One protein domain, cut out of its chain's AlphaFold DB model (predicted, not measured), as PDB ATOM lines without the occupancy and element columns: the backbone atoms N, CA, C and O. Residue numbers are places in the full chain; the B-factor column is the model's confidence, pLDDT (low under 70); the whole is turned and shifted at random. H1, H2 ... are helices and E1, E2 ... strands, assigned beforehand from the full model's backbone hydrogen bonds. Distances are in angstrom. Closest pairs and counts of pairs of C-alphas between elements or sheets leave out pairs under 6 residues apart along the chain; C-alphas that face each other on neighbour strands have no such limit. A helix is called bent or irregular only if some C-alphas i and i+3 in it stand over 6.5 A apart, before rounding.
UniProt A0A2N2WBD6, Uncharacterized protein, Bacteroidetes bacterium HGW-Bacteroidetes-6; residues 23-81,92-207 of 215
ATOM      1  N   GLN A  23     100.307 104.932  61.664       36.12
ATOM      2  CA  GLN A  23     101.372 104.357  62.496       36.12
ATOM      3  C   GLN A  23     101.138 104.604  64.001       36.12
ATOM      4  O   GLN A  23     101.217 103.669  64.795       36.12
ATOM      5  N   ASN A  24     100.683 105.806  64.383       46.44
ATOM      6  CA  ASN A  24     100.377 106.135  65.785       46.44
ATOM      7  C   ASN A  24      99.155 105.387  66.349       46.44
ATOM      8  O   ASN A  24      99.120 105.104  67.547       46.44
ATOM      9  N   LYS A  25      98.161 105.030  65.516       47.72
ATOM     10  CA  LYS A  25      96.957 104.302  65.973       47.72
ATOM     11  C   LYS A  25      97.281 102.891  66.485       47.72
ATOM     12  O   LYS A  25      96.595 102.405  67.374       47.72
ATOM     13  N   THR A  26      98.337 102.252  65.974       53.22
ATOM     14  CA  THR A  26      98.730 100.893  66.381       53.22
ATOM     15  C   THR A  26      99.655 100.825  67.589       53.22
ATOM     16  O   THR A  26      99.753  99.760  68.189       53.22
ATOM     17  N   ASP A  27     100.342 101.906  67.956       63.38
ATOM     18  CA  ASP A  27     101.363 101.830  69.007       63.38
ATOM     19  C   ASP A  27     100.773 101.980  70.411       63.38
ATOM     20  O   ASP A  27     101.220 101.295  71.329       63.38
ATOM     21  N   LEU A  28      99.692 102.753  70.577       74.56
ATOM     22  CA  LEU A  28      99.033 102.879  71.880       74.56
ATOM     23  C   LEU A  28      98.527 101.526  72.398       74.56
ATOM     24  O   LEU A  28      98.797 101.177  73.541       74.56
ATOM     25  N   CYS A  29      97.862 100.733  71.553       76.25
ATOM     26  CA  CYS A  29      97.284  99.445  71.958       76.25
ATOM     27  C   CYS A  29      98.328  98.326  72.123       76.25
ATOM     28  O   CYS A  29      98.004  97.256  72.632       76.25
ATOM     29  N   LYS A  30      99.572  98.546  71.668       74.25
ATOM     30  CA  LYS A  30     100.714  97.656  71.950       74.25
ATOM     31  C   LYS A  30     101.337  97.954  73.314       74.25
ATOM     32  O   LYS A  30     101.871  97.050  73.954       74.25
ATOM     33  N   VAL A  31     101.299  99.223  73.726       78.12
ATOM     34  CA  VAL A  31     101.889  99.704  74.982       78.12
ATOM     35  C   VAL A  31     100.901  99.591  76.136       78.12
ATOM     36  O   VAL A  31     101.304  99.234  77.237       78.12
ATOM     37  N   TRP A  32      99.626  99.870  75.901       80.81
ATOM     38  CA  TRP A  32      98.589  99.916  76.925       80.81
ATOM     39  C   TRP A  32      97.521  98.870  76.663       80.81
ATOM     40  O   TRP A  32      97.097  98.688  75.523       80.81
ATOM     41  N   SER A  33      97.043  98.233  77.726       82.25
ATOM     42  CA  SER A  33      95.880  97.355  77.675       82.25
ATOM     43  C   SER A  33      94.940  97.616  78.845       82.25
ATOM     44  O   SER A  33      95.363  97.956  79.949       82.25
ATOM     45  N   VAL A  34      93.643  97.460  78.598       83.62
ATOM     46  CA  VAL A  34      92.612  97.513  79.638       83.62
ATOM     47  C   VAL A  34      92.223  96.083  79.962       83.62
ATOM     48  O   VAL A  34      91.845  95.338  79.060       83.62
ATOM     49  N   HIS A  35      92.325  95.698  81.228       80.75
ATOM     50  CA  HIS A  35      92.008  94.360  81.705       80.75
ATOM     51  C   HIS A  35      90.935  94.435  82.790       80.75
ATOM     52  O   HIS A  35      91.188  95.003  83.856       80.75
ATOM     53  N   PRO A  36      89.748  93.860  82.548       78.44
ATOM     54  CA  PRO A  36      88.787  93.647  83.603       78.44
ATOM     55  C   PRO A  36      89.221  92.457  84.461       78.44
ATOM     56  O   PRO A  36      89.526  91.380  83.942       78.44
ATOM     57  N   LEU A  37      89.203  92.635  85.776       74.69
ATOM     58  CA  LEU A  37      89.343  91.555  86.744       74.69
ATOM     59  C   LEU A  37      87.979  91.301  87.375       74.69
ATOM     60  O   LEU A  37      87.362  92.206  87.930       74.69
ATOM     61  N   ILE A  38      87.497  90.067  87.269       71.06
ATOM     62  CA  ILE A  38      86.236  89.653  87.878       71.06
ATOM     63  C   ILE A  38      86.549  88.939  89.185       71.06
ATOM     64  O   ILE A  38      87.360  88.017  89.192       71.06
ATOM     65  N   TYR A  39      85.874  89.311  90.268       68.00
ATOM     66  CA  TYR A  39      85.941  88.603  91.542       68.00
ATOM     67  C   TYR A  39      84.578  88.009  91.883       68.00
ATOM     68  O   TYR A  39      83.526  88.633  91.695       68.00
ATOM     69  N   ASN A  40      84.603  86.789  92.413       59.47
ATOM     70  CA  ASN A  40      83.440  86.180  93.038       59.47
ATOM     71  C   ASN A  40      83.332  86.746  94.461       59.47
ATOM     72  O   ASN A  40      84.252  86.577  95.258       59.47
ATOM     73  N   GLY A  41      82.230  87.428  94.782       49.53
ATOM     74  CA  GLY A  41      82.017  88.129  96.056       49.53
ATOM     75  C   GLY A  41      82.074  87.273  97.336       49.53
ATOM     76  O   GLY A  41      81.807  87.791  98.418       49.53
ATOM     77  N   SER A  42      82.418  85.987  97.265       45.00
ATOM     78  CA  SER A  42      82.670  85.139  98.430       45.00
ATOM     79  C   SER A  42      84.134  85.236  98.877       45.00
ATOM     80  O   SER A  42      84.938  84.424  98.435       45.00
ATOM     81  N   CYS A  43      84.480  86.202  99.740       37.50
ATOM     82  CA  CYS A  43      85.715  86.304 100.557       37.50
ATOM     83  C   CYS A  43      87.101  86.101  99.888       37.50
ATOM     84  O   CYS A  43      88.115  86.260 100.564       37.50
ATOM     85  N   ASN A  44      87.177  85.777  98.600       44.19
ATOM     86  CA  ASN A  44      88.395  85.465  97.870       44.19
ATOM     87  C   ASN A  44      88.768  86.675  97.021       44.19
ATOM     88  O   ASN A  44      88.105  87.009  96.045       44.19
ATOM     89  N   SER A  45      89.877  87.309  97.388       47.72
ATOM     90  CA  SER A  45      90.503  88.427  96.675       47.72
ATOM     91  C   SER A  45      91.221  88.005  95.384       47.72
ATOM     92  O   SER A  45      92.048  88.755  94.871       47.72
ATOM     93  N   SER A  46      90.971  86.792  94.887       46.91
ATOM     94  CA  SER A  46      91.642  86.253  93.707       46.91
ATOM     95  C   SER A  46      90.801  86.519  92.457       46.91
ATOM     96  O   SER A  46      89.612  86.189  92.457       46.91
ATOM     97  N   PRO A  47      91.387  87.094  91.392       51.78
ATOM     98  CA  PRO A  47      90.683  87.287  90.133       51.78
ATOM     99  C   PRO A  47      90.299  85.936  89.513       51.78
ATOM    100  O   PRO A  47      91.042  84.954  89.585       51.78
ATOM    101  N   VAL A  48      89.120  85.878  88.898       51.34
ATOM    102  CA  VAL A  48      88.592  84.686  88.228       51.34
ATOM    103  C   VAL A  48      89.289  84.520  86.876       51.34
ATOM    104  O   VAL A  48      89.020  85.270  85.939       51.34
ATOM    105  N   THR A  49      90.186  83.537  86.772       43.41
ATOM    106  CA  THR A  49      90.891  83.173  85.528       43.41
ATOM    107  C   THR A  49      90.069  82.226  84.652       43.41
ATOM    108  O   THR A  49      89.958  82.454  83.451       43.41
ATOM    109  N   HIS A  50      89.421  81.223  85.254       46.97
ATOM    110  CA  HIS A  50      88.400  80.386  84.624       46.97
ATOM    111  C   HIS A  50      87.233  80.176  85.590       46.97
ATOM    112  O   HIS A  50      87.427  79.854  86.759       46.97
ATOM    113  N   TRP A  51      86.003  80.354  85.105       48.88
ATOM    114  CA  TRP A  51      84.797  80.173  85.923       48.88
ATOM    115  C   TRP A  51      84.598  78.711  86.358       48.88
ATOM    116  O   TRP A  51      84.083  78.461  87.446       48.88
ATOM    117  N   SER A  52      85.097  77.763  85.557       43.53
ATOM    118  CA  SER A  52      85.132  76.335  85.882       43.53
ATOM    119  C   SER A  52      85.963  76.001  87.116       43.53
ATOM    120  O   SER A  52      85.624  75.061  87.824       43.53
ATOM    121  N   ASP A  53      86.998  76.785  87.427       40.53
ATOM    122  CA  ASP A  53      87.895  76.518  88.565       40.53
ATOM    123  C   ASP A  53      87.213  76.779  89.919       40.53
ATOM    124  O   ASP A  53      87.686  76.338  90.967       40.53
ATOM    125  N   TYR A  54      86.075  77.477  89.900       47.41
ATOM    126  CA  TYR A  54      85.245  77.750  91.071       47.41
ATOM    127  C   TYR A  54      84.005  76.843  91.134       47.41
ATOM    128  O   TYR A  54      83.186  76.984  92.047       47.41
ATOM    129  N   TRP A  55      83.883  75.888  90.204       43.62
ATOM    130  CA  TRP A  55      82.911  74.803  90.252       43.62
ATOM    131  C   TRP A  55      83.592  73.520  90.718       43.62
ATOM    132  O   TRP A  55      84.277  72.867  89.935       43.62
ATOM    133  N   PRO A  56      83.407  73.103  91.982       37.25
ATOM    134  CA  PRO A  56      83.798  71.761  92.359       37.25
ATOM    135  C   PRO A  56      82.911  70.781  91.590       37.25
ATOM    136  O   PRO A  56      81.689  70.731  91.802       37.25
ATOM    137  N   ASP A  57      83.544  70.012  90.704       36.41
ATOM    138  CA  ASP A  57      82.967  68.819  90.098       36.41
ATOM    139  C   ASP A  57      82.269  68.000  91.198       36.41
ATOM    140  O   ASP A  57      82.890  67.545  92.161       36.41
ATOM    141  N   GLY A  58      80.946  67.862  91.089       39.47
ATOM    142  CA  GLY A  58      80.155  66.983  91.954       39.47
ATOM    143  C   GLY A  58      79.400  67.612  93.132       39.47
ATOM    144  O   GLY A  58      78.849  66.863  93.940       39.47
ATOM    145  N   SER A  59      79.290  68.942  93.264       37.28
ATOM    146  CA  SER A  59      78.447  69.518  94.331       37.28
ATOM    147  C   SER A  59      76.949  69.587  93.964       37.28
ATOM    148  O   SER A  59      76.534  70.108  92.933       37.28
ATOM    149  N   VAL A  60      76.112  69.057  94.858       39.19
ATOM    150  CA  VAL A  60      74.687  68.705  94.674       39.19
ATOM    151  C   VAL A  60      73.731  69.922  94.615       39.19
ATOM    152  O   VAL A  60      72.517  69.782  94.757       39.19
ATOM    153  N   SER A  61      74.222  71.154  94.431       38.97
ATOM    154  CA  SER A  61      73.340  72.330  94.346       38.97
ATOM    155  C   SER A  61      73.924  73.461  93.486       38.97
ATOM    156  O   SER A  61      74.708  74.272  93.978       38.97
ATOM    157  N   PRO A  62      73.471  73.603  92.229       40.19
ATOM    158  CA  PRO A  62      73.997  74.608  91.301       40.19
ATOM    159  C   PRO A  62      73.542  76.053  91.591       40.19
ATOM    160  O   PRO A  62      74.070  76.991  91.008       40.19
ATOM    161  N   MET A  63      72.617  76.273  92.539       38.59
ATOM    162  CA  MET A  63      72.240  77.624  93.003       38.59
ATOM    163  C   MET A  63      73.249  78.261  93.978       38.59
ATOM    164  O   MET A  63      73.100  79.434  94.306       38.59
ATOM    165  N   ILE A  64      74.242  77.511  94.472       42.03
ATOM    166  CA  ILE A  64      75.152  77.971  95.538       42.03
ATOM    167  C   ILE A  64      76.322  78.825  94.997       42.03
ATOM    168  O   ILE A  64      76.973  79.508  95.778       42.03
ATOM    169  N   TYR A  65      76.551  78.873  93.677       51.84
ATOM    170  CA  TYR A  65      77.796  79.423  93.106       51.84
ATOM    171  C   TYR A  65      77.659  80.700  92.270       51.84
ATOM    172  O   TYR A  65      78.668  81.217  91.799       51.84
ATOM    173  N   ILE A  66      76.449  81.239  92.077       57.03
ATOM    174  CA  ILE A  66      76.314  82.582  91.496       57.03
ATOM    175  C   ILE A  66      76.568  83.579  92.627       57.03
ATOM    176  O   ILE A  66      75.787  83.575  93.585       57.03
ATOM    177  N   PRO A  67      77.600  84.438  92.539       64.38
ATOM    178  CA  PRO A  67      77.764  85.481  93.531       64.38
ATOM    179  C   PRO A  67      76.511  86.351  93.586       64.38
ATOM    180  O   PRO A  67      76.000  86.789  92.552       64.38
ATOM    181  N   ASP A  68      76.057  86.669  94.800       69.81
ATOM    182  CA  ASP A  68      75.011  87.679  94.982       69.81
ATOM    183  C   ASP A  68      75.438  89.004  94.325       69.81
ATOM    184  O   ASP A  68      74.623  89.691  93.709       69.81
ATOM    185  N   THR A  69      76.739  89.314  94.397       76.12
ATOM    186  CA  THR A  69      77.365  90.475  93.762       76.12
ATOM    187  C   THR A  69      78.586  90.075  92.934       76.12
ATOM    188  O   THR A  69      79.552  89.537  93.474       76.12
ATOM    189  N   LEU A  70      78.562  90.370  91.635       81.69
ATOM    190  CA  LEU A  70      79.726  90.273  90.758       81.69
ATOM    191  C   LEU A  70      80.561  91.543  90.924       81.69
ATOM    192  O   LEU A  70      80.038  92.642  90.735       81.69
ATOM    193  N   VAL A  71      81.834  91.401  91.280       83.75
ATOM    194  CA  VAL A  71      82.751  92.541  91.398       83.75
ATOM    195  C   VAL A  71      83.613  92.587  90.148       83.75
ATOM    196  O   VAL A  71      84.235  91.583  89.804       83.75
ATOM    197  N   ILE A  72      83.642  93.728  89.466       85.00
ATOM    198  CA  ILE A  72      84.464  93.946  88.276       85.00
ATOM    199  C   ILE A  72      85.380  95.131  88.542       85.00
ATOM    200  O   ILE A  72      84.910  96.249  88.729       85.00
ATOM    201  N   GLU A  73      86.684  94.894  88.533       87.62
ATOM    202  CA  GLU A  73      87.689  95.949  88.534       87.62
ATOM    203  C   GLU A  73      88.140  96.234  87.102       87.62
ATOM    204  O   GLU A  73      88.472  95.308  86.365       87.62
ATOM    205  N   ILE A  74      88.178  97.507  86.709       89.75
ATOM    206  CA  ILE A  74      88.774  97.941  85.444       89.75
ATOM    207  C   ILE A  74      90.189  98.431  85.722       89.75
ATOM    208  O   ILE A  74      90.385  99.481  86.330       89.75
ATOM    209  N   SER A  75      91.171  97.678  85.237       86.81
ATOM    210  CA  SER A  75      92.587  97.993  85.398       86.81
ATOM    211  C   SER A  75      93.230  98.361  84.061       86.81
ATOM    212  O   SER A  75      92.917  97.782  83.019       86.81
ATOM    213  N   VAL A  76      94.158  99.317  84.086       87.25
ATOM    214  CA  VAL A  76      95.024  99.656  82.949       87.25
ATOM    215  C   VAL A  76      96.415  99.109  83.214       87.25
ATOM    216  O   VAL A  76      97.029  99.415  84.236       87.25
ATOM    217  N   LEU A  77      96.916  98.300  82.289       83.62
ATOM    218  CA  LEU A  77      98.239  97.693  82.350       83.62
ATOM    219  C   LEU A  77      99.152  98.327  81.304       83.62
ATOM    220  O   LEU A  77      98.720  98.651  80.192       83.62
ATOM    221  N   ARG A  78     100.434  98.450  81.654       76.88
ATOM    222  CA  ARG A  78     101.485  98.837  80.714       76.88
ATOM    223  C   ARG A  78     102.264  97.597  80.275       76.88
ATOM    224  O   ARG A  78     102.692  96.789  81.095       76.88
ATOM    225  N   SER A  79     102.473  97.459  78.972       72.06
ATOM    226  CA  SER A  79     103.275  96.393  78.380       72.06
ATOM    227  C   SER A  79     104.744  96.535  78.769       72.06
ATOM    228  O   SER A  79     105.374  97.567  78.530       72.06
ATOM    229  N   ILE A  80     105.310  95.455  79.308       64.56
ATOM    230  CA  ILE A  80     106.725  95.359  79.696       64.56
ATOM    231  C   ILE A  80     107.697  95.322  78.515       64.56
ATOM    232  O   ILE A  80     108.899  95.450  78.715       64.56
ATOM    233  N   PHE A  81     107.205  95.124  77.291       54.69
ATOM    234  CA  PHE A  81     108.055  94.965  76.107       54.69
ATOM    235  C   PHE A  81     108.345  96.286  75.379       54.69
ATOM    236  O   PHE A  81     109.193  96.313  74.494       54.69
ATOM    237  N   SER A  92      97.945 112.423  75.328       74.56
ATOM    238  CA  SER A  92      97.918 111.340  76.325       74.56
ATOM    239  C   SER A  92      96.641 111.300  77.171       74.56
ATOM    240  O   SER A  92      96.481 110.382  77.978       74.56
ATOM    241  N   VAL A  93      95.739 112.269  76.995       86.56
ATOM    242  CA  VAL A  93      94.378 112.200  77.534       86.56
ATOM    243  C   VAL A  93      93.502 111.466  76.528       86.56
ATOM    244  O   VAL A  93      93.387 111.884  75.380       86.56
ATOM    245  N   VAL A  94      92.900 110.364  76.963       87.25
ATOM    246  CA  VAL A  94      92.032 109.528  76.129       87.25
ATOM    247  C   VAL A  94      90.729 109.244  76.857       87.25
ATOM    248  O   VAL A  94      90.708 109.152  78.083       87.25
ATOM    249  N   CYS A  95      89.635 109.067  76.122       92.31
ATOM    250  CA  CYS A  95      88.372 108.641  76.720       92.31
ATOM    251  C   CYS A  95      88.325 107.111  76.751       92.31
ATOM    252  O   CYS A  95      88.355 106.475  75.697       92.31
ATOM    253  N   LEU A  96      88.254 106.524  77.946       93.56
ATOM    254  CA  LEU A  96      88.074 105.089  78.140       93.56
ATOM    255  C   LEU A  96      86.611 104.801  78.468       93.56
ATOM    256  O   LEU A  96      86.033 105.398  79.379       93.56
ATOM    257  N   ARG A  97      86.030 103.842  77.746       95.69
ATOM    258  CA  ARG A  97      84.688 103.327  78.007       95.69
ATOM    259  C   ARG A  97      84.710 101.820  78.140       95.69
ATOM    260  O   ARG A  97      85.139 101.145  77.210       95.69
ATOM    261  N   SER A  98      84.193 101.306  79.245       94.88
ATOM    262  CA  SER A  98      84.040  99.875  79.491       94.88
ATOM    263  C   SER A  98      82.579  99.542  79.747       94.88
ATOM    264  O   SER A  98      81.868 100.279  80.436       94.88
ATOM    265  N   PHE A  99      82.134  98.425  79.192       95.62
ATOM    266  CA  PHE A  99      80.749  97.986  79.190       95.62
ATOM    267  C   PHE A  99      80.662  96.511  79.547       95.62
ATOM    268  O   PHE A  99      81.493  95.723  79.107       95.62
ATOM    269  N   PHE A 100      79.631  96.141  80.296       93.94
ATOM    270  CA  PHE A 100      79.304  94.769  80.652       93.94
ATOM    271  C   PHE A 100      77.952  94.383  80.070       93.94
ATOM    272  O   PHE A 100      76.987  95.143  80.153       93.94
ATOM    273  N   TYR A 101      77.870  93.175  79.536       92.69
ATOM    274  CA  TYR A 101      76.612  92.509  79.239       92.69
ATOM    275  C   TYR A 101      76.801  91.001  79.374       92.69
ATOM    276  O   TYR A 101      77.925  90.497  79.427       92.69
ATOM    277  N   TYR A 102      75.703  90.263  79.439       88.56
ATOM    278  CA  TYR A 102      75.747  88.810  79.462       88.56
ATOM    279  C   TYR A 102      74.925  88.206  78.332       88.56
ATOM    280  O   TYR A 102      73.937  88.775  77.863       88.56
ATOM    281  N   VAL A 103      75.369  87.034  77.896       86.44
ATOM    282  CA  VAL A 103      74.786  86.267  76.802       86.44
ATOM    283  C   VAL A 103      74.041  85.079  77.388       86.44
ATOM    284  O   VAL A 103      74.586  84.381  78.242       86.44
ATOM    285  N   TYR A 104      72.818  84.833  76.936       85.06
ATOM    286  CA  TYR A 104      71.958  83.766  77.441       85.06
ATOM    287  C   TYR A 104      71.056  83.209  76.337       85.06
ATOM    288  O   TYR A 104      70.799  83.877  75.341       85.06
ATOM    289  N   GLY A 105      70.561  81.988  76.488       81.56
ATOM    290  CA  GLY A 105      69.724  81.311  75.490       81.56
ATOM    291  C   GLY A 105      68.710  80.394  76.156       81.56
ATOM    292  O   GLY A 105      68.663  80.329  77.376       81.56
ATOM    293  N   ASP A 106      67.861  79.716  75.387       76.44
ATOM    294  CA  ASP A 106      67.146  78.550  75.922       76.44
ATOM    295  C   ASP A 106      68.084  77.337  76.056       76.44
ATOM    296  O   ASP A 106      69.272  77.445  75.788       76.44
ATOM    297  N   SER A 107      67.594  76.182  76.521       67.38
ATOM    298  CA  SER A 107      68.455  75.008  76.767       67.38
ATOM    299  C   SER A 107      69.313  74.607  75.562       67.38
ATOM    300  O   SER A 107      70.481  74.259  75.737       67.38
ATOM    301  N   ASP A 108      68.743  74.668  74.359       61.06
ATOM    302  CA  ASP A 108      69.414  74.255  73.130       61.06
ATOM    303  C   ASP A 108      70.368  75.358  72.651       61.06
ATOM    304  O   ASP A 108      71.531  75.088  72.339       61.06
ATOM    305  N   ASP A 109      69.930  76.622  72.693       60.81
ATOM    306  CA  ASP A 109      70.748  77.792  72.357       60.81
ATOM    307  C   ASP A 109      71.899  78.011  73.348       60.81
ATOM    308  O   ASP A 109      72.939  78.556  72.986       60.81
ATOM    309  N   SER A 110      71.739  77.614  74.606       55.84
ATOM    310  CA  SER A 110      72.750  77.775  75.647       55.84
ATOM    311  C   SER A 110      73.849  76.736  75.586       55.84
ATOM    312  O   SER A 110      75.002  77.044  75.877       55.84
ATOM    313  N   TYR A 111      73.509  75.515  75.178       57.31
ATOM    314  CA  TYR A 111      74.497  74.460  74.999       57.31
ATOM    315  C   TYR A 111      75.211  74.554  73.643       57.31
ATOM    316  O   TYR A 111      76.394  74.235  73.556       57.31
ATOM    317  N   LEU A 112      74.509  75.007  72.594       58.12
ATOM    318  CA  LEU A 112      75.008  75.018  71.213       58.12
ATOM    319  C   LEU A 112      75.299  76.423  70.650       58.12
ATOM    320  O   LEU A 112      75.751  76.532  69.513       58.12
ATOM    321  N   MET A 113      75.046  77.495  71.411       62.84
ATOM    322  CA  MET A 113      75.226  78.897  70.992       62.84
ATOM    323  C   MET A 113      74.544  79.257  69.656       62.84
ATOM    324  O   MET A 113      75.074  80.055  68.885       62.84
ATOM    325  N   LEU A 114      73.371  78.684  69.368       63.16
ATOM    326  CA  LEU A 114      72.713  78.827  68.061       63.16
ATOM    327  C   LEU A 114      72.012  80.183  67.888       63.16
ATOM    328  O   LEU A 114      72.284  80.878  66.912       63.16
ATOM    329  N   ASN A 115      71.150  80.585  68.831       70.00
ATOM    330  CA  ASN A 115      70.475  81.893  68.819       70.00
ATOM    331  C   ASN A 115      70.589  82.623  70.170       70.00
ATOM    332  O   ASN A 115      69.585  82.860  70.850       70.00
ATOM    333  N   PRO A 116      71.807  82.998  70.594       77.31
ATOM    334  CA  PRO A 116      71.992  83.682  71.862       77.31
ATOM    335  C   PRO A 116      71.287  85.048  71.891       77.31
ATOM    336  O   PRO A 116      71.277  85.801  70.917       77.31
ATOM    337  N   LYS A 117      70.748  85.394  73.059       86.19
ATOM    338  CA  LYS A 117      70.274  86.731  73.419       86.19
ATOM    339  C   LYS A 117      71.340  87.455  74.230       86.19
ATOM    340  O   LYS A 117      72.058  86.836  75.011       86.19
ATOM    341  N   ASN A 118      71.381  88.774  74.086       89.69
ATOM    342  CA  ASN A 118      72.213  89.650  74.904       89.69
ATOM    343  C   ASN A 118      71.333  90.394  75.905       89.69
ATOM    344  O   ASN A 118      70.213  90.789  75.573       89.69
ATOM    345  N   SER A 119      71.849  90.602  77.111       92.31
ATOM    346  CA  SER A 119      71.246  91.527  78.066       92.31
ATOM    347  C   SER A 119      71.399  92.972  77.609       92.31
ATOM    348  O   SER A 119      72.214  93.285  76.735       92.31
ATOM    349  N   ASP A 120      70.698  93.873  78.295       93.12
ATOM    350  CA  ASP A 120      71.039  95.288  78.246       93.12
ATOM    351  C   ASP A 120      72.491  95.508  78.686       93.12
ATOM    352  O   ASP A 120      73.050  94.763  79.503       93.12
ATOM    353  N   THR A 121      73.107  96.538  78.112       94.50
ATOM    354  CA  THR A 121      74.490  96.913  78.393       94.50
ATOM    355  C   THR A 121      74.567  97.810  79.623       94.50
ATOM    356  O   THR A 121      73.907  98.847  79.695       94.50
ATOM    357  N   LEU A 122      75.431  97.450  80.568       94.75
ATOM    358  CA  LEU A 122      75.771  98.251  81.737       94.75
ATOM    359  C   LEU A 122      77.101  98.974  81.497       94.75
ATOM    360  O   LEU A 122      78.092  98.343  81.137       94.75
ATOM    361  N   SER A 123      77.151 100.289  81.713       95.25
ATOM    362  CA  SER A 123      78.425 101.020  81.697       95.25
ATOM    363  C   SER A 123      79.194 100.732  82.984       95.25
ATOM    364  O   SER A 123      78.666 100.927  84.076       95.25
ATOM    365  N   LEU A 124      80.426 100.250  82.838       93.75
ATOM    366  CA  LEU A 124      81.353 100.012  83.944       93.75
ATOM    367  C   LEU A 124      82.253 101.222  84.185       93.75
ATOM    368  O   LEU A 124      82.484 101.600  85.320       93.75
ATOM    369  N   PHE A 125      82.757 101.828  83.111       95.50
ATOM    370  CA  PHE A 125      83.634 102.992  83.173       95.50
ATOM    371  C   PHE A 125      83.370 103.880  81.958       95.50
ATOM    372  O   PHE A 125      83.144 103.363  80.864       95.50
ATOM    373  N   ASN A 126      83.371 105.201  82.127       95.38
ATOM    374  CA  ASN A 126      83.176 106.151  81.028       95.38
ATOM    375  C   ASN A 126      83.761 107.515  81.399       95.38
ATOM    376  O   ASN A 126      83.020 108.449  81.696       95.38
ATOM    377  N   ASN A 127      85.087 107.610  81.417       94.75
ATOM    378  CA  ASN A 127      85.790 108.833  81.796       94.75
ATOM    379  C   ASN A 127      87.013 109.066  80.908       94.75
ATOM    380  O   ASN A 127      87.540 108.154  80.265       94.75
ATOM    381  N   GLU A 128      87.481 110.309  80.900       92.75
ATOM    382  CA  GLU A 128      88.808 110.639  80.392       92.75
ATOM    383  C   GLU A 128      89.882 110.181  81.381       92.75
ATOM    384  O   GLU A 128      89.744 110.344  82.595       92.75
ATOM    385  N   ILE A 129      90.962 109.616  80.854       90.56
ATOM    386  CA  ILE A 129      92.129 109.191  81.620       90.56
ATOM    387  C   ILE A 129      93.386 109.823  81.038       90.56
ATOM    388  O   ILE A 129      93.522 109.963  79.824       90.56
ATOM    389  N   ASN A 130      94.325 110.187  81.907       88.94
ATOM    390  CA  ASN A 130      95.619 110.721  81.508       88.94
ATOM    391  C   ASN A 130      96.680 109.622  81.606       88.94
ATOM    392  O   ASN A 130      97.160 109.299  82.694       88.94
ATOM    393  N   LEU A 131      97.072 109.064  80.462       85.00
ATOM    394  CA  LEU A 131      98.018 107.949  80.396       85.00
ATOM    395  C   LEU A 131      99.403 108.312  80.937       85.00
ATOM    396  O   LEU A 131     100.072 107.460  81.510       85.00
ATOM    397  N   LYS A 132      99.820 109.582  80.836       83.25
ATOM    398  CA  LYS A 132     101.089 110.051  81.410       83.25
ATOM    399  C   LYS A 132     101.049 110.047  82.939       83.25
ATOM    400  O   LYS A 132     102.032 109.691  83.584       83.25
ATOM    401  N   GLN A 133      99.919 110.444  83.522       86.31
ATOM    402  CA  GLN A 133      99.727 110.379  84.970       86.31
ATOM    403  C   GLN A 133      99.684 108.926  85.454       86.31
ATOM    404  O   GLN A 133     100.329 108.606  86.451       86.31
ATOM    405  N   ILE A 134      98.962 108.060  84.741       87.19
ATOM    406  CA  ILE A 134      98.889 106.626  85.044       87.19
ATOM    407  C   ILE A 134     100.285 106.003  84.987       87.19
ATOM    408  O   ILE A 134     100.678 105.306  85.917       87.19
ATOM    409  N   ASP A 135     101.070 106.307  83.952       82.75
ATOM    410  CA  ASP A 135     102.431 105.785  83.830       82.75
ATOM    411  C   ASP A 135     103.335 106.220  84.982       82.75
ATOM    412  O   ASP A 135     104.048 105.406  85.565       82.75
ATOM    413  N   TYR A 136     103.260 107.497  85.369       82.56
ATOM    414  CA  TYR A 136     103.989 107.997  86.529       82.56
ATOM    415  C   TYR A 136     103.586 107.264  87.817       82.56
ATOM    416  O   TYR A 136     104.444 106.964  88.645       82.56
ATOM    417  N   GLN A 137     102.302 106.954  88.003       85.44
ATOM    418  CA  GLN A 137     101.837 106.199  89.170       85.44
ATOM    419  C   GLN A 137     102.342 104.753  89.157       85.44
ATOM    420  O   GLN A 137     102.838 104.285  90.179       85.44
ATOM    421  N   ILE A 138     102.284 104.076  88.006       83.12
ATOM    422  CA  ILE A 138     102.797 102.710  87.835       83.12
ATOM    423  C   ILE A 138     104.303 102.670  88.123       83.12
ATOM    424  O   ILE A 138     104.738 101.863  88.941       83.12
ATOM    425  N   ALA A 139     105.082 103.585  87.535       81.50
ATOM    426  CA  ALA A 139     106.536 103.658  87.698       81.50
ATOM    427  C   ALA A 139     106.989 103.916  89.148       81.50
ATOM    428  O   ALA A 139     108.090 103.521  89.525       81.50
ATOM    429  N   ASN A 140     106.151 104.562  89.965       82.94
ATOM    430  CA  ASN A 140     106.406 104.800  91.391       82.94
ATOM    431  C   ASN A 140     105.736 103.760  92.305       82.94
ATOM    432  O   ASN A 140     105.627 103.970  93.514       82.94
ATOM    433  N   SER A 141     105.274 102.645  91.742       81.50
ATOM    434  CA  SER A 141     104.632 101.553  92.469       81.50
ATOM    435  C   SER A 141     105.356 100.226  92.229       81.50
ATOM    436  O   SER A 141     106.208 100.104  91.354       81.50
ATOM    437  N   THR A 142     104.993  99.197  92.994       77.69
ATOM    438  CA  THR A 142     105.401  97.808  92.717       77.69
ATOM    439  C   THR A 142     104.426  97.082  91.784       77.69
ATOM    440  O   THR A 142     104.562  95.878  91.575       77.69
ATOM    441  N   SER A 143     103.405  97.778  91.274       73.94
ATOM    442  CA  SER A 143     102.368  97.212  90.415       73.94
ATOM    443  C   SER A 143     102.732  97.376  88.941       73.94
ATOM    444  O   SER A 143     103.319  98.376  88.543       73.94
ATOM    445  N   MET A 144     102.331  96.411  88.113       71.00
ATOM    446  CA  MET A 144     102.455  96.484  86.648       71.00
ATOM    447  C   MET A 144     101.257  97.191  85.987       71.00
ATOM    448  O   MET A 144     101.171  97.289  84.761       71.00
ATOM    449  N   GLY A 145     100.315  97.672  86.800       81.62
ATOM    450  CA  GLY A 145      99.097  98.329  86.353       81.62
ATOM    451  C   GLY A 145      98.442  99.188  87.424       81.62
ATOM    452  O   GLY A 145      98.871  99.209  88.581       81.62
ATOM    453  N   LEU A 146      97.388  99.888  87.025       87.88
ATOM    454  CA  LEU A 146      96.604 100.766  87.880       87.88
ATOM    455  C   LEU A 146      95.122 100.390  87.802       87.88
ATOM    456  O   LEU A 146      94.547 100.380  86.714       87.88
ATOM    457  N   SER A 147      94.514 100.145  88.963       89.75
ATOM    458  CA  SER A 147      93.063 100.011  89.103       89.75
ATOM    459  C   SER A 147      92.411 101.385  88.951       89.75
ATOM    460  O   SER A 147      92.777 102.332  89.650       89.75
ATOM    461  N   LEU A 148      91.498 101.510  87.987       91.25
ATOM    462  CA  LEU A 148      90.774 102.752  87.715       91.25
ATOM    463  C   LEU A 148      89.464 102.830  88.492       91.25
ATOM    464  O   LEU A 148      89.116 103.902  88.982       91.25
ATOM    465  N   ASP A 149      88.730 101.721  88.552       91.50
ATOM    466  CA  ASP A 149      87.437 101.644  89.225       91.50
ATOM    467  C   ASP A 149      87.076 100.196  89.583       91.50
ATOM    468  O   ASP A 149      87.477  99.256  88.887       91.50
ATOM    469  N   THR A 150      86.275 100.028  90.636       89.56
ATOM    470  CA  THR A 150      85.758  98.740  91.111       89.56
ATOM    471  C   THR A 150      84.238  98.812  91.231       89.56
ATOM    472  O   THR A 150      83.687  99.493  92.095       89.56
ATOM    473  N   ILE A 151      83.548  98.056  90.382       90.44
ATOM    474  CA  ILE A 151      82.096  98.078  90.241       90.44
ATOM    475  C   ILE A 151      81.493  96.824  90.874       90.44
ATOM    476  O   ILE A 151      81.948  95.707  90.635       90.44
ATOM    477  N   TYR A 152      80.420  97.010  91.642       88.94
ATOM    478  CA  TYR A 152      79.671  95.946  92.309       88.94
ATOM    479  C   TYR A 152      78.299  95.788  91.645       88.94
ATOM    480  O   TYR A 152      77.461  96.686  91.712       88.94
ATOM    481  N   ILE A 153      78.061  94.647  91.001       87.44
ATOM    482  CA  ILE A 153      76.845  94.370  90.227       87.44
ATOM    483  C   ILE A 153      75.989  93.342  90.975       87.44
ATOM    484  O   ILE A 153      76.501  92.256  91.248       87.44
ATOM    485  N   PRO A 154      74.693  93.599  91.256       86.56
ATOM    486  CA  PRO A 154      73.793  92.660  91.940       86.56
ATOM    487  C   PRO A 154      73.362  91.506  91.013       86.56
ATOM    488  O   PRO A 154      72.196  91.354  90.634       86.56
ATOM    489  N   PHE A 155      74.336  90.704  90.596       84.19
ATOM    490  CA  PHE A 155      74.260  89.846  89.423       84.19
ATOM    491  C   PHE A 155      73.211  88.742  89.555       84.19
ATOM    492  O   PHE A 155      72.401  88.546  88.649       84.19
ATOM    493  N   LYS A 156      73.133  88.084  90.715       79.12
ATOM    494  CA  LYS A 156      72.105  87.069  90.976       79.12
ATOM    495  C   LYS A 156      70.690  87.620  90.816       79.12
ATOM    496  O   LYS A 156      69.852  86.970  90.199       79.12
ATOM    497  N   GLN A 157      70.424  88.824  91.324       83.19
ATOM    498  CA  GLN A 157      69.103  89.438  91.193       83.19
ATOM    499  C   GLN A 157      68.786  89.773  89.731       83.19
ATOM    500  O   GLN A 157      67.656  89.565  89.292       83.19
ATOM    501  N   MET A 158      69.778  90.236  88.963       88.19
ATOM    502  CA  MET A 158      69.619  90.505  87.528       88.19
ATOM    503  C   MET A 158      69.248  89.240  86.745       88.19
ATOM    504  O   MET A 158      68.340  89.283  85.915       88.19
ATOM    505  N   LEU A 159      69.891  88.107  87.042       84.50
ATOM    506  CA  LEU A 159      69.561  86.823  86.416       84.50
ATOM    507  C   LEU A 159      68.164  86.330  86.819       84.50
ATOM    508  O   LEU A 159      67.377  85.946  85.955       84.50
ATOM    509  N   LEU A 160      67.822  86.406  88.112       79.81
ATOM    510  CA  LEU A 160      66.511  85.989  88.626       79.81
ATOM    511  C   LEU A 160      65.359  86.810  88.035       79.81
ATOM    512  O   LEU A 160      64.333  86.236  87.673       79.81
ATOM    513  N   ASN A 161      65.532  88.128  87.892       83.88
ATOM    514  CA  ASN A 161      64.529  89.007  87.280       83.88
ATOM    515  C   ASN A 161      64.237  88.636  85.817       83.88
ATOM    516  O   ASN A 161      63.124  88.851  85.347       83.88
ATOM    517  N   ASN A 162      65.220  88.071  85.114       79.56
ATOM    518  CA  ASN A 162      65.104  87.661  83.716       79.56
ATOM    519  C   ASN A 162      64.818  86.160  83.540       79.56
ATOM    520  O   ASN A 162      64.786  85.680  82.410       79.56
ATOM    521  N   ASN A 163      64.596  85.417  84.631       80.00
ATOM    522  CA  ASN A 163      64.397  83.963  84.617       80.00
ATOM    523  C   ASN A 163      65.561  83.187  83.953       80.00
ATOM    524  O   ASN A 163      65.342  82.218  83.222       80.00
ATOM    525  N   ILE A 164      66.801  83.634  84.197       80.06
ATOM    526  CA  ILE A 164      68.032  83.055  83.638       80.06
ATOM    527  C   ILE A 164      68.745  82.205  84.694       80.06
ATOM    528  O   ILE A 164      68.963  82.640  85.827       80.06
ATOM    529  N   TYR A 165      69.155  81.002  84.302       75.44
ATOM    530  CA  TYR A 165      69.756  79.991  85.169       75.44
ATOM    531  C   TYR A 165      71.209  79.688  84.796       75.44
ATOM    532  O   TYR A 165      71.609  79.796  83.645       75.44
ATOM    533  N   VAL A 166      72.011  79.261  85.773       67.75
ATOM    534  CA  VAL A 166      73.436  78.955  85.557       67.75
ATOM    535  C   VAL A 166      73.726  77.456  85.500       67.75
ATOM    536  O   VAL A 166      74.731  77.122  84.928       67.75
ATOM    537  N   HIS A 167      72.868  76.540  85.974       62.62
ATOM    538  CA  HIS A 167      72.830  75.102  85.597       62.62
ATOM    539  C   HIS A 167      71.795  74.337  86.469       62.62
ATOM    540  O   HIS A 167      71.519  74.724  87.603       62.62
ATOM    541  N   GLY A 168      71.234  73.233  85.955       48.97
ATOM    542  CA  GLY A 168      70.962  71.980  86.692       48.97
ATOM    543  C   GLY A 168      70.056  71.909  87.943       48.97
ATOM    544  O   GLY A 168      70.341  71.069  88.795       48.97
ATOM    545  N   LYS A 169      68.978  72.692  88.118       46.41
ATOM    546  CA  LYS A 169      68.010  72.431  89.218       46.41
ATOM    547  C   LYS A 169      66.550  72.441  88.771       46.41
ATOM    548  O   LYS A 169      66.231  73.039  87.754       46.41
ATOM    549  N   SER A 170      65.702  71.781  89.572       45.94
ATOM    550  CA  SER A 170      64.250  71.651  89.396       45.94
ATOM    551  C   SER A 170      63.619  72.994  89.051       45.94
ATOM    552  O   SER A 170      63.639  73.936  89.847       45.94
ATOM    553  N   ILE A 171      63.117  73.041  87.831       52.53
ATOM    554  CA  ILE A 171      62.602  74.216  87.158       52.53
ATOM    555  C   ILE A 171      61.241  74.574  87.759       52.53
ATOM    556  O   ILE A 171      60.407  73.702  87.992       52.53
ATOM    557  N   ASP A 172      61.009  75.865  87.980       56.00
ATOM    558  CA  ASP A 172      59.657  76.383  88.175       56.00
ATOM    559  C   ASP A 172      59.038  76.630  86.791       56.00
ATOM    560  O   ASP A 172      59.154  77.718  86.223       56.00
ATOM    561  N   GLU A 173      58.448  75.584  86.202       58.56
ATOM    562  CA  GLU A 173      57.881  75.618  84.841       58.56
ATOM    563  C   GLU A 173      56.753  76.656  84.696       58.56
ATOM    564  O   GLU A 173      56.415  77.074  83.588       58.56
ATOM    565  N   TYR A 174      56.212  77.146  85.816       63.59
ATOM    566  CA  TYR A 174      55.168  78.165  85.848       63.59
ATOM    567  C   TYR A 174      55.684  79.586  85.556       63.59
ATOM    568  O   TYR A 174      54.872  80.489  85.345       63.59
ATOM    569  N   LYS A 175      57.010  79.810  85.499       59.44
ATOM    570  CA  LYS A 175      57.626  81.128  85.226       59.44
ATOM    571  C   LYS A 175      57.947  81.412  83.750       59.44
ATOM    572  O   LYS A 175      58.504  82.464  83.441       59.44
ATOM    573  N   GLY A 176      57.559  80.531  82.827       63.62
ATOM    574  CA  GLY A 176      57.727  80.730  81.380       63.62
ATOM    575  C   GLY A 176      58.978  80.062  80.794       63.62
ATOM    576  O   GLY A 176      59.552  79.159  81.396       63.62
ATOM    577  N   LYS A 177      59.382  80.471  79.576       66.50
ATOM    578  CA  LYS A 177      60.470  79.812  78.822       66.50
ATOM    579  C   LYS A 177      61.797  79.920  79.586       66.50
ATOM    580  O   LYS A 177      62.269  81.022  79.853       66.50
ATOM    581  N   ILE A 178      62.378  78.768  79.906       70.38
ATOM    582  CA  ILE A 178      63.621  78.628  80.673       70.38
ATOM    583  C   ILE A 178      64.791  79.144  79.842       70.38
ATOM    584  O   ILE A 178      64.898  78.813  78.658       70.38
ATOM    585  N   GLN A 179      65.668  79.924  80.468       79.31
ATOM    586  CA  GLN A 179      66.878  80.437  79.840       79.31
ATOM    587  C   GLN A 179      68.113  80.118  80.675       79.31
ATOM    588  O   GLN A 179      68.027  80.062  81.900       79.31
ATOM    589  N   TYR A 180      69.265  79.949  80.032       79.31
ATOM    590  CA  TYR A 180      70.534  79.725  80.705       79.31
ATOM    591  C   TYR A 180      71.578  80.761  80.310       79.31
ATOM    592  O   TYR A 180      71.630  81.220  79.170       79.31
ATOM    593  N   LEU A 181      72.406  81.135  81.280       81.12
ATOM    594  CA  LEU A 181      73.537  82.033  81.102       81.12
ATOM    595  C   LEU A 181      74.668  81.302  80.375       81.12
ATOM    596  O   LEU A 181      75.116  80.260  80.838       81.12
ATOM    597  N   ASN A 182      75.167  81.886  79.290       76.31
ATOM    598  CA  ASN A 182      76.227  81.305  78.467       76.31
ATOM    599  C   ASN A 182      77.563  81.982  78.739       76.31
ATOM    600  O   ASN A 182      78.560  81.308  78.963       76.31
ATOM    601  N   GLN A 183      77.601  83.317  78.686       80.00
ATOM    602  CA  GLN A 183      78.842  84.087  78.755       80.00
ATOM    603  C   GLN A 183      78.627  85.408  79.483       80.00
ATOM    604  O   GLN A 183      77.559  86.015  79.390       80.00
ATOM    605  N   LEU A 184      79.677  85.888  80.136       83.75
ATOM    606  CA  LEU A 184      79.817  87.288  80.517       83.75
ATOM    607  C   LEU A 184      80.744  87.956  79.516       83.75
ATOM    608  O   LEU A 184      81.784  87.393  79.170       83.75
ATOM    609  N   VAL A 185      80.387  89.150  79.063       84.88
ATOM    610  CA  VAL A 185      81.188  89.896  78.101       84.88
ATOM    611  C   VAL A 185      81.479  91.278  78.649       84.88
ATOM    612  O   VAL A 185      80.584  91.984  79.117       84.88
ATOM    613  N   ILE A 186      82.753  91.654  78.581       87.31
ATOM    614  CA  ILE A 186      83.217  92.994  78.905       87.31
ATOM    615  C   ILE A 186      83.940  93.554  77.692       87.31
ATOM    616  O   ILE A 186      84.975  93.030  77.280       87.31
ATOM    617  N   ASP A 187      83.400  94.637  77.148       90.88
ATOM    618  CA  ASP A 187      84.011  95.385  76.058       90.88
ATOM    619  C   ASP A 187      84.606  96.679  76.596       90.88
ATOM    620  O   ASP A 187      83.947  97.418  77.324       90.88
ATOM    621  N   SER A 188      85.849  96.968  76.230       91.88
ATOM    622  CA  SER A 188      86.534  98.215  76.560       91.88
ATOM    623  C   SER A 188      87.024  98.897  75.294       91.88
ATOM    624  O   SER A 188      87.652  98.263  74.450       91.88
ATOM    625  N   TYR A 189      86.758 100.191  75.178       92.69
ATOM    626  CA  TYR A 189      87.091 101.024  74.032       92.69
ATOM    627  C   TYR A 189      87.837 102.264  74.496       92.69
ATOM    628  O   TYR A 189      87.402 102.947  75.423       92.69
ATOM    629  N   VAL A 190      88.925 102.587  73.811       90.44
ATOM    630  CA  VAL A 190      89.625 103.860  73.976       90.44
ATOM    631  C   VAL A 190      89.349 104.709  72.750       90.44
ATOM    632  O   VAL A 190      89.482 104.228  71.623       90.44
ATOM    633  N   TYR A 191      88.983 105.965  72.977       89.31
ATOM    634  CA  TYR A 191      88.699 106.944  71.939       89.31
ATOM    635  C   TYR A 191      89.755 108.046  71.936       89.31
ATOM    636  O   TYR A 191      90.214 108.483  72.995       89.31
ATOM    637  N   ASN A 192      90.106 108.517  70.740       82.31
ATOM    638  CA  ASN A 192      90.908 109.728  70.576       82.31
ATOM    639  C   ASN A 192      90.046 111.001  70.701       82.31
ATOM    640  O   ASN A 192      88.820 110.944  70.789       82.31
ATOM    641  N   ASN A 193      90.698 112.162  70.615       78.38
ATOM    642  CA  ASN A 193      90.056 113.485  70.676       78.38
ATOM    643  C   ASN A 193      89.019 113.740  69.562       78.38
ATOM    644  O   ASN A 193      88.192 114.639  69.685       78.38
ATOM    645  N   ASN A 194      89.032 112.945  68.487       83.25
ATOM    646  CA  ASN A 194      88.054 113.010  67.399       83.25
ATOM    647  C   ASN A 194      86.878 112.033  67.598       83.25
ATOM    648  O   ASN A 194      86.069 111.870  66.688       83.25
ATOM    649  N   HIS A 195      86.771 111.386  68.767       83.19
ATOM    650  CA  HIS A 195      85.786 110.341  69.082       83.19
ATOM    651  C   HIS A 195      85.887 109.083  68.206       83.19
ATOM    652  O   HIS A 195      84.928 108.318  68.089       83.19
ATOM    653  N   GLU A 196      87.050 108.827  67.611       85.81
ATOM    654  CA  GLU A 196      87.308 107.583  66.890       85.81
ATOM    655  C   GLU A 196      87.866 106.533  67.851       85.81
ATOM    656  O   GLU A 196      88.744 106.836  68.664       85.81
ATOM    657  N   VAL A 197      87.397 105.289  67.727       87.25
ATOM    658  CA  VAL A 197      87.960 104.153  68.469       87.25
ATOM    659  C   VAL A 197      89.394 103.916  67.999       87.25
ATOM    660  O   VAL A 197      89.633 103.702  66.810       87.25
ATOM    661  N   ILE A 198      90.338 103.942  68.938       86.12
ATOM    662  CA  ILE A 198      91.752 103.645  68.687       86.12
ATOM    663  C   ILE A 198      92.155 102.265  69.199       86.12
ATOM    664  O   ILE A 198      92.891 101.572  68.508       86.12
ATOM    665  N   CYS A 199      91.624 101.839  70.348       85.44
ATOM    666  CA  CYS A 199      91.836 100.500  70.893       85.44
ATOM    667  C   CYS A 199      90.506  99.884  71.309       85.44
ATOM    668  O   CYS A 199      89.634 100.585  71.829       85.44
ATOM    669  N   ASN A 200      90.374  98.574  71.122       89.56
ATOM    670  CA  ASN A 200      89.255  97.804  71.634       89.56
ATOM    671  C   ASN A 200      89.731  96.469  72.211       89.56
ATOM    672  O   ASN A 200      90.525  95.758  71.596       89.56
ATOM    673  N   TRP A 201      89.198  96.110  73.372       85.31
ATOM    674  CA  TRP A 201      89.427  94.815  73.998       85.31
ATOM    675  C   TRP A 201      88.095  94.201  74.386       85.31
ATOM    676  O   TRP A 201      87.253  94.870  74.983       85.31
ATOM    677  N   ARG A 202      87.926  92.924  74.050       85.56
ATOM    678  CA  ARG A 202      86.768  92.123  74.426       85.56
ATOM    679  C   ARG A 202      87.232  90.968  75.291       85.56
ATOM    680  O   ARG A 202      88.042  90.156  74.851       85.56
ATOM    681  N   PHE A 203      86.669  90.879  76.486       80.44
ATOM    682  CA  PHE A 203      86.888  89.775  77.405       80.44
ATOM    683  C   PHE A 203      85.604  88.971  77.505       80.44
ATOM    684  O   PHE A 203      84.550  89.510  77.838       80.44
ATOM    685  N   ILE A 204      85.700  87.686  77.179       78.06
ATOM    686  CA  ILE A 204      84.582  86.749  77.222       78.06
ATOM    687  C   ILE A 204      84.892  85.730  78.306       78.06
ATOM    688  O   ILE A 204      85.890  85.016  78.221       78.06
ATOM    689  N   PHE A 205      84.022  85.657  79.307       74.12
ATOM    690  CA  PHE A 205      84.086  84.663  80.367       74.12
ATOM    691  C   PHE A 205      82.978  83.639  80.112       74.12
ATOM    692  O   PHE A 205      81.803  83.954  80.332       74.12
ATOM    693  N   PRO A 206      83.307  82.444  79.597       68.38
ATOM    694  CA  PRO A 206      82.317  81.400  79.381       68.38
ATOM    695  C   PRO A 206      81.809  80.856  80.721       68.38
ATOM    696  O   PRO A 206      82.578  80.700  81.669       68.38
ATOM    697  N   ILE A 207      80.507  80.584  80.776       70.00
ATOM    698  CA  ILE A 207      79.784  80.049  81.931       70.00
ATOM    699  C   ILE A 207      79.229  78.666  81.554       70.00
ATOM    700  O   ILE A 207      79.766  77.661  82.003       70.00
TER     701      ILE A 207
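Overview. This is residues 23 to 81 and 92 to 207 of the 215 residues of an uncharacterized protein of Bacteroidetes bacterium HGW-Bacteroidetes-6 (UniProt A0A2N2WBD6). Two twisted sheets lie face to face as an elongated sandwich, with E4, E3, E6 and E7 in one layer and E1, E2 and E5 in the other. Short helices H1 and H4 sit at one end; H2, H3 and H5 lie towards the other, where the loop of residues 162 to 178 adds to the length. The printed part has 175 residues, with five named helices and seven named strands in the order H1 E1 H2 E2 E3 H3 E4 H4 E5 H5 E6 E7. The sheets, in the orders E4 - E3 - E6 - E7 and E1 - E2 - E5, are all antiparallel, and the class is mixed, helices and strands. The whole is only just compact, close to loose, with a radius of gyration of the C-alphas of 18.5 A and spans of 55 by 34 by 25 A.

Along the chain. Find C-alpha 23 at (101.372, 104.357, 62.496); from there H1 runs through residues 23 to 31, 13.3 A long. It is neither bent nor irregular, but only just: C-alphas 25 and 28 are 6.4 A apart. Next come E1, residues 32 to 40, 26.0 A; H2, residues 51 to 54; and E2, residues 70 to 78, 25.4 A. Past the cut, look for C-alpha 93 at (94.378, 112.200, 77.534), where E3 begins; it takes residues 93 to 105 and is 39.6 A long. H3, residues 107 to 112, is followed by E4, residues 122 to 130, 23.4 A. Read on through H4, residues 131 to 139, 12.0 A; E5, residues 145 to 153, 22.9 A, which bends by 54 degrees at residue 148; and H5, residues 155 to 161. E6, residues 179 to 191, is 35.2 A long and bends by 53 degrees at residue 182. E7, residues 197 to 206, is 25.9 A long and ends with C-alpha 206 at (82.317, 81.400, 79.381).

Arrangement. Begin with the sheet of four: E4 and E3 are antiparallel, with N 98 and O 125 at 2.8 A; E3 and E6 are antiparallel, with N 99 and O 187 at 2.8 A. E6 and E7 form a hairpin, with N 188 and O 201 at 2.8 A. In the other sheet look at N 35 and O 75, 2.8 A, between E1 and E2, and N 72 and O 151, 2.9 A, between E2 and E5. These N and O pairs are within hydrogen-bond range. The sandwich, two sheets face to face, has facing parts 9.6 A centre to centre, and the strands of the one stand at 31 degrees to those of the other. Across it, the closest C-alphas of E4 and E5 are those of Leu 124 and Ile 151, 6.6 A apart. H1 is on the sheet of four, over E7, with closest C-alphas Cys 29 and Cys 199 at 5.7 A. H3 is on that sheet too, at a height of 7.5 A; its closest C-alpha to E6 is that of Ser 110, 5.7 A from Asn 182. H5 only grazes that sheet, with residue 159. H4 is on the sheet of three and runs across the strands, at 80 degrees to E2 on the local plane. H2 is on neither sheet. Every O i to N i+4 pair is within hydrogen-bond range in H3, H4 and H5; H1 has 1 of 5, beside 4 of 6 O i to N i+3 pairs, and H2 is too short for an i+4 pair.

Size, cuts and confidence. The two C-alphas farthest apart are those of Gln 23 and Tyr 174, 58.0 A. Residues 82 to 91 are not printed, and C-alphas 81 and 92 are 19.3 A apart across the cut. The links H2 to E2 and H5 to E6 are long. The mean pLDDT of the printed part is 73.7; 58 residues are under 70, among them residues 39 to 68 and 166 to 177.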